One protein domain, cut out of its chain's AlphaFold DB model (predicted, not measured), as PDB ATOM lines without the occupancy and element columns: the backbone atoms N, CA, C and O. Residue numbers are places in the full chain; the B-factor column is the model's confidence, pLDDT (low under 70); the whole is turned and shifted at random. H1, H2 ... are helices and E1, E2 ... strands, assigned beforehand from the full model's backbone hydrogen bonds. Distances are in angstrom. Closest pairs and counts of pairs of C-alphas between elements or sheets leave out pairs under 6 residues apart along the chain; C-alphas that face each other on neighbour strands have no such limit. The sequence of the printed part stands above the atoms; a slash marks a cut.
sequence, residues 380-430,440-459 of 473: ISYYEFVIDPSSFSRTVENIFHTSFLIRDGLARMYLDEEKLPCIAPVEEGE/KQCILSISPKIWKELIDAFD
ATOM      1  N   ILE A 380     134.196 144.058 110.110       91.50
ATOM      2  CA  ILE A 380     133.884 142.633 110.286       91.50
ATOM      3  C   ILE A 380     135.109 141.820 109.869       91.50
ATOM      4  O   ILE A 380     135.505 141.843 108.699       91.50
ATOM      5  N   SER A 381     135.708 141.086 110.810       93.00
ATOM      6  CA  SER A 381     136.812 140.163 110.524       93.00
ATOM      7  C   SER A 381     136.360 139.069 109.555       93.00
ATOM      8  O   SER A 381     135.351 138.395 109.770       93.00
ATOM      9  N   TYR A 382     137.133 138.856 108.489       94.12
ATOM     10  CA  TYR A 382     136.852 137.813 107.504       94.12
ATOM     11  C   TYR A 382     136.846 136.422 108.148       94.12
ATOM     12  O   TYR A 382     135.980 135.604 107.845       94.12
ATOM     13  N   TYR A 383     137.792 136.157 109.054       93.94
ATOM     14  CA  TYR A 383     137.919 134.854 109.706       93.94
ATOM     15  C   TYR A 383     136.757 134.572 110.656       93.94
ATOM     16  O   TYR A 383     136.208 133.475 110.616       93.94
ATOM     17  N   GLU A 384     136.332 135.557 111.446       93.25
ATOM     18  CA  GLU A 384     135.171 135.407 112.336       93.25
ATOM     19  C   GLU A 384     133.869 135.194 111.555       93.25
ATOM     20  O   GLU A 384     132.986 134.466 112.003       93.25
ATOM     21  N   PHE A 385     133.765 135.782 110.359       94.75
ATOM     22  CA  PHE A 385     132.602 135.616 109.493       94.75
ATOM     23  C   PHE A 385     132.498 134.210 108.887       94.75
ATOM     24  O   PHE A 385     131.423 133.607 108.917       94.75
ATOM     25  N   VAL A 386     133.593 133.674 108.332       95.19
ATOM     26  CA  VAL A 386     133.549 132.419 107.556       95.19
ATOM     27  C   VAL A 386     133.793 131.153 108.381       95.19
ATOM     28  O   VAL A 386     133.379 130.070 107.962       95.19
ATOM     29  N   ILE A 387     134.475 131.242 109.527       95.50
ATOM     30  CA  ILE A 387     134.857 130.062 110.312       95.50
ATOM     31  C   ILE A 387     133.669 129.532 111.118       95.50
ATOM     32  O   ILE A 387     133.090 130.221 111.952       95.50
ATOM     33  N   ASP A 388     133.358 128.253 110.912       94.88
ATOM     34  CA  ASP A 388     132.521 127.470 111.821       94.88
ATOM     35  C   ASP A 388     133.445 126.684 112.775       94.88
ATOM     36  O   ASP A 388     134.215 125.844 112.294       94.88
ATOM     37  N   PRO A 389     133.389 126.910 114.105       94.31
ATOM     38  CA  PRO A 389     134.245 126.221 115.073       94.31
ATOM     39  C   PRO A 389     133.899 124.734 115.257       94.31
ATOM     40  O   PRO A 389     134.719 123.952 115.739       94.31
ATOM     41  N   SER A 390     132.701 124.315 114.848       91.69
ATOM     42  CA  SER A 390     132.227 122.933 114.954       91.69
ATOM     43  C   SER A 390     132.582 122.075 113.736       91.69
ATOM     44  O   SER A 390     132.623 120.848 113.846       91.69
ATOM     45  N   SER A 391     132.843 122.688 112.572       93.94
ATOM     46  CA  SER A 391     133.056 121.957 111.319       93.94
ATOM     47  C   SER A 391     133.997 122.665 110.342       93.94
ATOM     48  O   SER A 391     133.705 123.728 109.791       93.94
ATOM     49  N   PHE A 392     135.103 121.985 110.025       94.56
ATOM     50  CA  PHE A 392     136.031 122.414 108.981       94.56
ATOM     51  C   PHE A 392     135.378 122.423 107.591       94.56
ATOM     52  O   PHE A 392     135.565 123.373 106.838       94.56
ATOM     53  N   SER A 393     134.581 121.404 107.252       94.38
ATOM     54  CA  SER A 393     133.918 121.327 105.940       94.38
ATOM     55  C   SER A 393     132.988 122.514 105.705       94.38
ATOM     56  O   SER A 393     133.043 123.123 104.643       94.38
ATOM     57  N   ARG A 394     132.224 122.916 106.729       92.62
ATOM     58  CA  ARG A 394     131.359 124.101 106.646       92.62
ATOM     59  C   ARG A 394     132.158 125.392 106.532       92.62
ATOM     60  O   ARG A 394     131.764 126.284 105.802       92.62
ATOM     61  N   THR A 395     133.311 125.480 107.195       95.25
ATOM     62  CA  THR A 395     134.224 126.618 107.005       95.25
ATOM     63  C   THR A 395     134.669 126.729 105.541       95.25
ATOM     64  O   THR A 395     134.689 127.820 104.981       95.25
ATOM     65  N   VAL A 396     134.995 125.606 104.893       94.56
ATOM     66  CA  VAL A 396     135.369 125.587 103.469       94.56
ATOM     67  C   VAL A 396     134.191 125.990 102.575       94.56
ATOM     68  O   VAL A 396     134.384 126.778 101.651       94.56
ATOM     69  N   GLU A 397     132.977 125.516 102.867       92.94
ATOM     70  CA  GLU A 397     131.747 125.923 102.167       92.94
ATOM     71  C   GLU A 397     131.477 127.427 102.330       92.94
ATOM     72  O   GLU A 397     131.289 128.132 101.342       92.94
ATOM     73  N   ASN A 398     131.567 127.959 103.550       94.69
ATOM     74  CA  ASN A 398     131.407 129.387 103.832       94.69
ATOM     75  C   ASN A 398     132.422 130.238 103.056       94.69
ATOM     76  O   ASN A 398     132.053 131.257 102.471       94.69
ATOM     77  N   ILE A 399     133.694 129.818 103.012       94.50
ATOM     78  CA  ILE A 399     134.741 130.480 102.217       94.50
ATOM     79  C   ILE A 399     134.377 130.453 100.726       94.50
ATOM     80  O   ILE A 399     134.492 131.471 100.042       94.50
ATOM     81  N   PHE A 400     133.907 129.310 100.222       93.00
ATOM     82  CA  PHE A 400     133.493 129.153  98.832       93.00
ATOM     83  C   PHE A 400     132.323 130.080  98.473       93.00
ATOM     84  O   PHE A 400     132.425 130.837  97.508       93.00
ATOM     85  N   HIS A 401     131.259 130.119  99.275       93.81
ATOM     86  CA  HIS A 401     130.122 131.015  99.040       93.81
ATOM     87  C   HIS A 401     130.503 132.494  99.167       93.81
ATOM     88  O   HIS A 401     130.127 133.310  98.325       93.81
ATOM     89  N   THR A 402     131.323 132.844 100.160       93.25
ATOM     90  CA  THR A 402     131.823 134.218 100.340       93.25
ATOM     91  C   THR A 402     132.673 134.668  99.147       93.25
ATOM     92  O   THR A 402     132.638 135.835  98.758       93.25
ATOM     93  N   SER A 403     133.389 133.743  98.497       92.00
ATOM     94  CA  SER A 403     134.141 134.050  97.277       92.00
ATOM     95  C   SER A 403     133.241 134.486  96.112       92.00
ATOM     96  O   SER A 403     133.648 135.347  95.330       92.00
ATOM     97  N   PHE A 404     132.008 133.968  96.024       91.88
ATOM     98  CA  PHE A 404     131.029 134.418  95.032       91.88
ATOM     99  C   PHE A 404     130.511 135.819  95.336       91.88
ATOM    100  O   PHE A 404     130.440 136.626  94.418       91.88
ATOM    101  N   LEU A 405     130.280 136.157  96.609       91.56
ATOM    102  CA  LEU A 405     129.911 137.524  96.995       91.56
ATOM    103  C   LEU A 405     130.959 138.548  96.553       91.56
ATOM    104  O   LEU A 405     130.614 139.618  96.060       91.56
ATOM    105  N   ILE A 406     132.241 138.205  96.692       90.38
ATOM    106  CA  ILE A 406     133.344 139.073  96.268       90.38
ATOM    107  C   ILE A 406     133.455 139.120  94.739       90.38
ATOM    108  O   ILE A 406     133.651 140.191  94.167       90.38
ATOM    109  N   ARG A 407     133.324 137.972  94.061       87.12
ATOM    110  CA  ARG A 407     133.368 137.879  92.591       87.12
ATOM    111  C   ARG A 407     132.251 138.691  91.938       87.12
ATOM    112  O   ARG A 407     132.510 139.365  90.945       87.12
ATOM    113  N   ASP A 408     131.050 138.613  92.499       88.25
ATOM    114  CA  ASP A 408     129.836 139.225  91.959       88.25
ATOM    115  C   ASP A 408     129.682 140.688  92.426       88.25
ATOM    116  O   ASP A 408     128.718 141.359  92.072       88.25
ATOM    117  N   GLY A 409     130.658 141.206  93.186       86.75
ATOM    118  CA  GLY A 409     130.716 142.605  93.615       86.75
ATOM    119  C   GLY A 409     129.727 142.968  94.723       86.75
ATOM    120  O   GLY A 409     129.532 144.148  94.989       86.75
ATOM    121  N   LEU A 410     129.124 141.973  95.376       89.06
ATOM    122  CA  LEU A 410     128.163 142.143  96.471       89.06
ATOM    123  C   LEU A 410     128.859 142.372  97.822       89.06
ATOM    124  O   LEU A 410     128.278 142.958  98.737       89.06
ATOM    125  N   ALA A 411     130.107 141.919  97.950       91.19
ATOM    126  CA  ALA A 411     130.962 142.148  99.105       91.19
ATOM    127  C   ALA A 411     132.366 142.585  98.671       91.19
ATOM    128  O   ALA A 411     132.876 142.181  97.627       91.19
ATOM    129  N   ARG A 412     133.024 143.385  99.506       89.94
ATOM    130  CA  ARG A 412     134.422 143.787  99.340       89.94
ATOM    131  C   ARG A 412     135.258 143.269 100.497       89.94
ATOM    132  O   ARG A 412     134.807 143.243 101.639       89.94
ATOM    133  N   MET A 413     136.501 142.913 100.191       89.88
ATOM    134  CA  MET A 413     137.503 142.536 101.182       89.88
ATOM    135  C   MET A 413     138.625 143.577 101.201       89.88
ATOM    136  O   MET A 413     139.087 144.022 100.146       89.88
ATOM    137  N   TYR A 414     139.053 143.976 102.393       89.81
ATOM    138  CA  TYR A 414     140.114 144.957 102.619       89.81
ATOM    139  C   TYR A 414     140.933 144.572 103.854       89.81
ATOM    140  O   TYR A 414     140.584 143.629 104.553       89.81
ATOM    141  N   LEU A 415     142.057 145.250 104.081       89.94
ATOM    142  CA  LEU A 415     142.867 145.066 105.286       89.94
ATOM    143  C   LEU A 415     142.602 146.229 106.243       89.94
ATOM    144  O   LEU A 415     142.551 147.374 105.785       89.94
ATOM    145  N   ASP A 416     142.439 145.938 107.529       86.81
ATOM    146  CA  ASP A 416     142.314 146.951 108.581       86.81
ATOM    147  C   ASP A 416     143.676 147.553 108.997       86.81
ATOM    148  O   ASP A 416     144.719 147.301 108.380       86.81
ATOM    149  N   GLU A 417     143.668 148.382 110.045       89.19
ATOM    150  CA  GLU A 417     144.869 149.015 110.608       89.19
ATOM    151  C   GLU A 417     145.888 147.993 111.145       89.19
ATOM    152  O   GLU A 417     147.098 148.234 111.095       89.19
ATOM    153  N   GLU A 418     145.414 146.825 111.586       86.06
ATOM    154  CA  GLU A 418     146.224 145.706 112.075       86.06
ATOM    155  C   GLU A 418     146.683 144.768 110.943       86.06
ATOM    156  O   GLU A 418     147.421 143.807 111.176       86.06
ATOM    157  N   LYS A 419     146.329 145.093 109.692       87.38
ATOM    158  CA  LYS A 419     146.581 144.300 108.480       87.38
ATOM    159  C   LYS A 419     145.871 142.943 108.477       87.38
ATOM    160  O   LYS A 419     146.334 142.018 107.802       87.38
ATOM    161  N   LEU A 420     144.755 142.822 109.184       88.81
ATOM    162  CA  LEU A 420     143.886 141.653 109.166       88.81
ATOM    163  C   LEU A 420     142.812 141.799 108.076       88.81
ATOM    164  O   LEU A 420     142.358 142.910 107.792       88.81
ATOM    165  N   PRO A 421     142.424 140.697 107.407       91.44
ATOM    166  CA  PRO A 421     141.403 140.739 106.371       91.44
ATOM    167  C   PRO A 421     140.019 140.982 106.976       91.44
ATOM    168  O   PRO A 421     139.552 140.220 107.821       91.44
ATOM    169  N   CYS A 422     139.339 142.003 106.466       92.56
ATOM    170  CA  CYS A 422     137.975 142.372 106.814       92.56
ATOM    171  C   CYS A 422     137.063 142.292 105.591       92.56
ATOM    172  O   CYS A 422     137.502 142.503 104.456       92.56
ATOM    173  N   ILE A 423     135.783 142.016 105.828       93.19
ATOM    174  CA  ILE A 423     134.743 141.934 104.804       93.19
ATOM    175  C   ILE A 423     133.641 142.958 105.083       93.19
ATOM    176  O   ILE A 423     133.286 143.209 106.228       93.19
ATOM    177  N   ALA A 424     133.100 143.575 104.037       91.69
ATOM    178  CA  ALA A 424     131.939 144.456 104.138       91.69
ATOM    179  C   ALA A 424     131.032 144.278 102.913       91.69
ATOM    180  O   ALA A 424     131.545 143.973 101.829       91.69
ATOM    181  N   PRO A 425     129.710 144.474 103.046       92.44
ATOM    182  CA  PRO A 425     128.826 144.538 101.891       92.44
ATOM    183  C   PRO A 425     129.173 145.762 101.027       92.44
ATOM    184  O   PRO A 425     129.695 146.762 101.523       92.44
ATOM    185  N   VAL A 426     128.908 145.674  99.727       88.38
ATOM    186  CA  VAL A 426     128.981 146.820  98.809       88.38
ATOM    187  C   VAL A 426     127.577 147.402  98.685       88.38
ATOM    188  O   VAL A 426     126.637 146.672  98.365       88.38
ATOM    189  N   GLU A 427     127.412 148.694  98.973       77.62
ATOM    190  CA  GLU A 427     126.122 149.364  98.803       77.62
ATOM    191  C   GLU A 427     125.827 149.607  97.315       77.62
ATOM    192  O   GLU A 427     126.708 149.967  96.526       77.62
ATOM    193  N   GLU A 428     124.565 149.404  96.925       59.66
ATOM    194  CA  GLU A 428     124.068 149.641  95.567       59.66
ATOM    195  C   GLU A 428     124.091 151.149  95.266       59.66
ATOM    196  O   GLU A 428     123.129 151.875  95.494       59.66
ATOM    197  N   GLY A 429     125.242 151.635  94.797       53.03
ATOM    198  CA  GLY A 429     125.481 153.046  94.484       53.03
ATOM    199  C   GLY A 429     126.960 153.437  94.404       53.03
ATOM    200  O   GLY A 429     127.288 154.407  93.728       53.03
ATOM    201  N   GLU A 430     127.863 152.666  95.023       50.94
ATOM    202  CA  GLU A 430     129.317 152.928  94.993       50.94
ATOM    203  C   GLU A 430     130.044 152.298  93.792       50.94
ATOM    204  O   GLU A 430     131.246 152.497  93.604       50.94
ATOM    205  N   LYS A 440     141.499 141.655  91.782       66.94
ATOM    206  CA  LYS A 440     142.479 141.257  92.788       66.94
ATOM    207  C   LYS A 440     142.243 139.787  93.098       66.94
ATOM    208  O   LYS A 440     141.204 139.416  93.634       66.94
ATOM    209  N   GLN A 441     143.191 138.944  92.709       71.06
ATOM    210  CA  GLN A 441     143.189 137.540  93.097       71.06
ATOM    211  C   GLN A 441     143.774 137.422  94.506       71.06
ATOM    212  O   GLN A 441     144.858 137.935  94.777       71.06
ATOM    213  N   CYS A 442     143.050 136.753  95.399       72.25
ATOM    214  CA  CYS A 442     143.520 136.387  96.729       72.25
ATOM    215  C   CYS A 442     143.538 134.860  96.818       72.25
ATOM    216  O   CYS A 442     142.545 134.214  96.487       72.25
ATOM    217  N   ILE A 443     144.669 134.290  97.233       79.44
ATOM    218  CA  ILE A 443     144.807 132.852  97.474       79.44
ATOM    219  C   ILE A 443     144.827 132.652  98.985       79.44
ATOM    220  O   ILE A 443     145.755 133.093  99.661       79.44
ATOM    221  N   LEU A 444     143.801 131.984  99.506       77.56
ATOM    222  CA  LEU A 444     143.692 131.629 100.917       77.56
ATOM    223  C   LEU A 444     144.042 130.149 101.080       77.56
ATOM    224  O   LEU A 444     143.389 129.285 100.503       77.56
ATOM    225  N   SER A 445     145.079 129.860 101.866       85.56
ATOM    226  CA  SER A 445     145.443 128.492 102.242       85.56
ATOM    227  C   SER A 445     144.926 128.204 103.643       85.56
ATOM    228  O   SER A 445     145.290 128.896 104.595       85.56
ATOM    229  N   ILE A 446     144.084 127.181 103.776       90.31
ATOM    230  CA  ILE A 446     143.574 126.729 105.068       90.31
ATOM    231  C   ILE A 446     143.686 125.210 105.159       90.31
ATOM    232  O   ILE A 446     143.293 124.471 104.259       90.31
ATOM    233  N   SER A 447     144.251 124.739 106.265       94.31
ATOM    234  CA  SER A 447     144.313 123.320 106.613       94.31
ATOM    235  C   SER A 447     143.524 123.078 107.899       94.31
ATOM    236  O   SER A 447     143.342 124.021 108.672       94.31
ATOM    237  N   PRO A 448     143.121 121.832 108.209       94.19
ATOM    238  CA  PRO A 448     142.456 121.522 109.476       94.19
ATOM    239  C   PRO A 448     143.255 121.947 110.717       94.19
ATOM    240  O   PRO A 448     142.672 122.195 111.768       94.19
ATOM    241  N   LYS A 449     144.590 122.037 110.609       96.25
ATOM    242  CA  LYS A 449     145.451 122.552 111.678       96.25
ATOM    243  C   LYS A 449     145.321 124.073 111.811       96.25
ATOM    244  O   LYS A 449     145.019 124.551 112.896       96.25
ATOM    245  N   ILE A 450     145.486 124.797 110.702       94.88
ATOM    246  CA  ILE A 450     145.373 126.267 110.655       94.88
ATOM    247  C   ILE A 450     143.974 126.712 111.097       94.88
ATOM    248  O   ILE A 450     143.845 127.676 111.833       94.88
ATOM    249  N   TRP A 451     142.925 125.987 110.704       95.94
ATOM    250  CA  TRP A 451     141.551 126.253 111.136       95.94
ATOM    251  C   TRP A 451     141.402 126.250 112.664       95.94
ATOM    252  O   TRP A 451     140.823 127.181 113.213       95.94
ATOM    253  N   LYS A 452     141.986 125.267 113.365       95.25
ATOM    254  CA  LYS A 452     141.985 125.236 114.839       95.25
ATOM    255  C   LYS A 452     142.794 126.378 115.444       95.25
ATOM    256  O   LYS A 452     142.331 127.014 116.380       95.25
ATOM    257  N   GLU A 453     143.968 126.656 114.881       95.81
ATOM    258  CA  GLU A 453     144.808 127.776 115.320       95.81
ATOM    259  C   GLU A 453     144.074 129.120 115.165       95.81
ATOM    260  O   GLU A 453     144.173 129.970 116.042       95.81
ATOM    261  N   LEU A 454     143.286 129.297 114.097       93.88
ATOM    262  CA  LEU A 454     142.460 130.486 113.882       93.88
ATOM    263  C   LEU A 454     141.292 130.575 114.874       93.88
ATOM    264  O   LEU A 454     141.023 131.662 115.374       93.88
ATOM    265  N   ILE A 455     140.632 129.459 115.205       94.94
ATOM    266  CA  ILE A 455     139.587 129.434 116.246       94.94
ATOM    267  C   ILE A 455     140.156 129.899 117.587       94.94
ATOM    268  O   ILE A 455     139.558 130.749 118.245       94.94
ATOM    269  N   ASP A 456     141.322 129.372 117.968       94.38
ATOM    270  CA  ASP A 456     141.975 129.707 119.232       94.38
ATOM    271  C   ASP A 456     142.480 131.161 119.243       94.38
ATOM    272  O   ASP A 456     142.371 131.845 120.261       94.38
ATOM    273  N   ALA A 457     143.020 131.646 118.119       92.56
ATOM    274  CA  ALA A 457     143.564 132.998 118.001       92.56
ATOM    275  C   ALA A 457     142.479 134.086 118.045       92.56
ATOM    276  O   ALA A 457     142.687 135.120 118.676       92.56
ATOM    277  N   PHE A 458     141.333 133.844 117.400       90.19
ATOM    278  CA  PHE A 458     140.211 134.786 117.331       90.19
ATOM    279  C   PHE A 458     139.121 134.516 118.393       90.19
ATOM    280  O   PHE A 458     138.104 135.198 118.407       90.19
ATOM    281  N   ASP A 459     139.313 133.542 119.298       92.56
ATOM    282  CA  ASP A 459     138.329 133.115 120.320       92.56
ATOM    283  C   ASP A 459     136.920 132.875 119.727       92.56
ATOM    284  O   ASP A 459     135.897 133.278 120.294       92.56
TER     285      ASP A 459
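This is residues 380 to 430 and 440 to 459 of the 473 residues of the protein "Non-structural maintenance of chromosomes element 4" of Astatotilapia calliptera (UniProt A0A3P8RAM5). One long helix, H2, forms the base of the domain, with the E1 and E2 hairpin at its last residues and H3 near its first; the short helix H1 sits in the middle, between the hairpin and H3. Residues 440 to 447, with no named element, run back along the length of H2 to H3. The printed part has 71 residues, with named elements in the order H1, H2, E1, E2, H3; E1 and E2 form an antiparallel sheet, and the class is mixed, helices and strands. It is compact, with a radius of gyration of the C-alphas of 12.6 A and spans of 39 by 27 by 20 A.

Residues 380 to 381 form a short antiparallel pairing with residues 422 to 423 of E2, residues 421 to 425. H1, residues 382 to 386, comes closest to E2 at the C-alphas of Tyr 382 and Cys 422, 4.7 A apart. H2, residues 392 to 407, touches H1 with residues 395 to 402 alone; the closest C-alphas are those of Val 386 and Asn 398, 5.3 A apart. H2 comes closest to E1, residues 411 to 415, at the C-alphas of Leu 405 and Ala 411, 5.2 A apart. E1 and E2 form a hairpin, antiparallel at 151 degrees, with N 412 and O 424 at 2.8 A and N 414 and O 422 at 3.0 A, within hydrogen-bond range. H3, residues 448 to 458, only just touches H1, with 3 pairs of C-alphas within 8 A, the closest being Glu 384 and Phe 458 at 7.1 A. H2 and H3 are close but not clearly touching, about perpendicular at 76 degrees; their closest C-alphas, Phe 392 and Pro 448, are 6.5 A apart. E1 and H3 are apart. Each O i to N i+4 pair is within hydrogen-bond range in H1 and H2, and 6 of 7 are in H3.

H1 begins at C-alpha 382, (136.852, 137.813, 107.504), and measures 6.3 A. H2 measures 22.7 A from C-alpha 392, (136.031, 122.414, 108.981), to C-alpha 407. E1 measures 13.7 A and E2 13.9 A. H3 measures 15.6 A and ends at C-alpha 458, (140.211, 134.786, 117.331).

The two C-alphas farthest apart, those of Gly 429 and Lys 449, are 40.3 A apart. Residues 431 to 439 are not printed, and C-alphas 430 and 440 stand 17.7 A apart across this cut, which lies in the link from E2 to H3. The links H1 to H2, H2 to E1 and E1 to E2 are tight. The mean pLDDT of the printed part is 89.1; residues 428 to 430 and residue 440 are under 70.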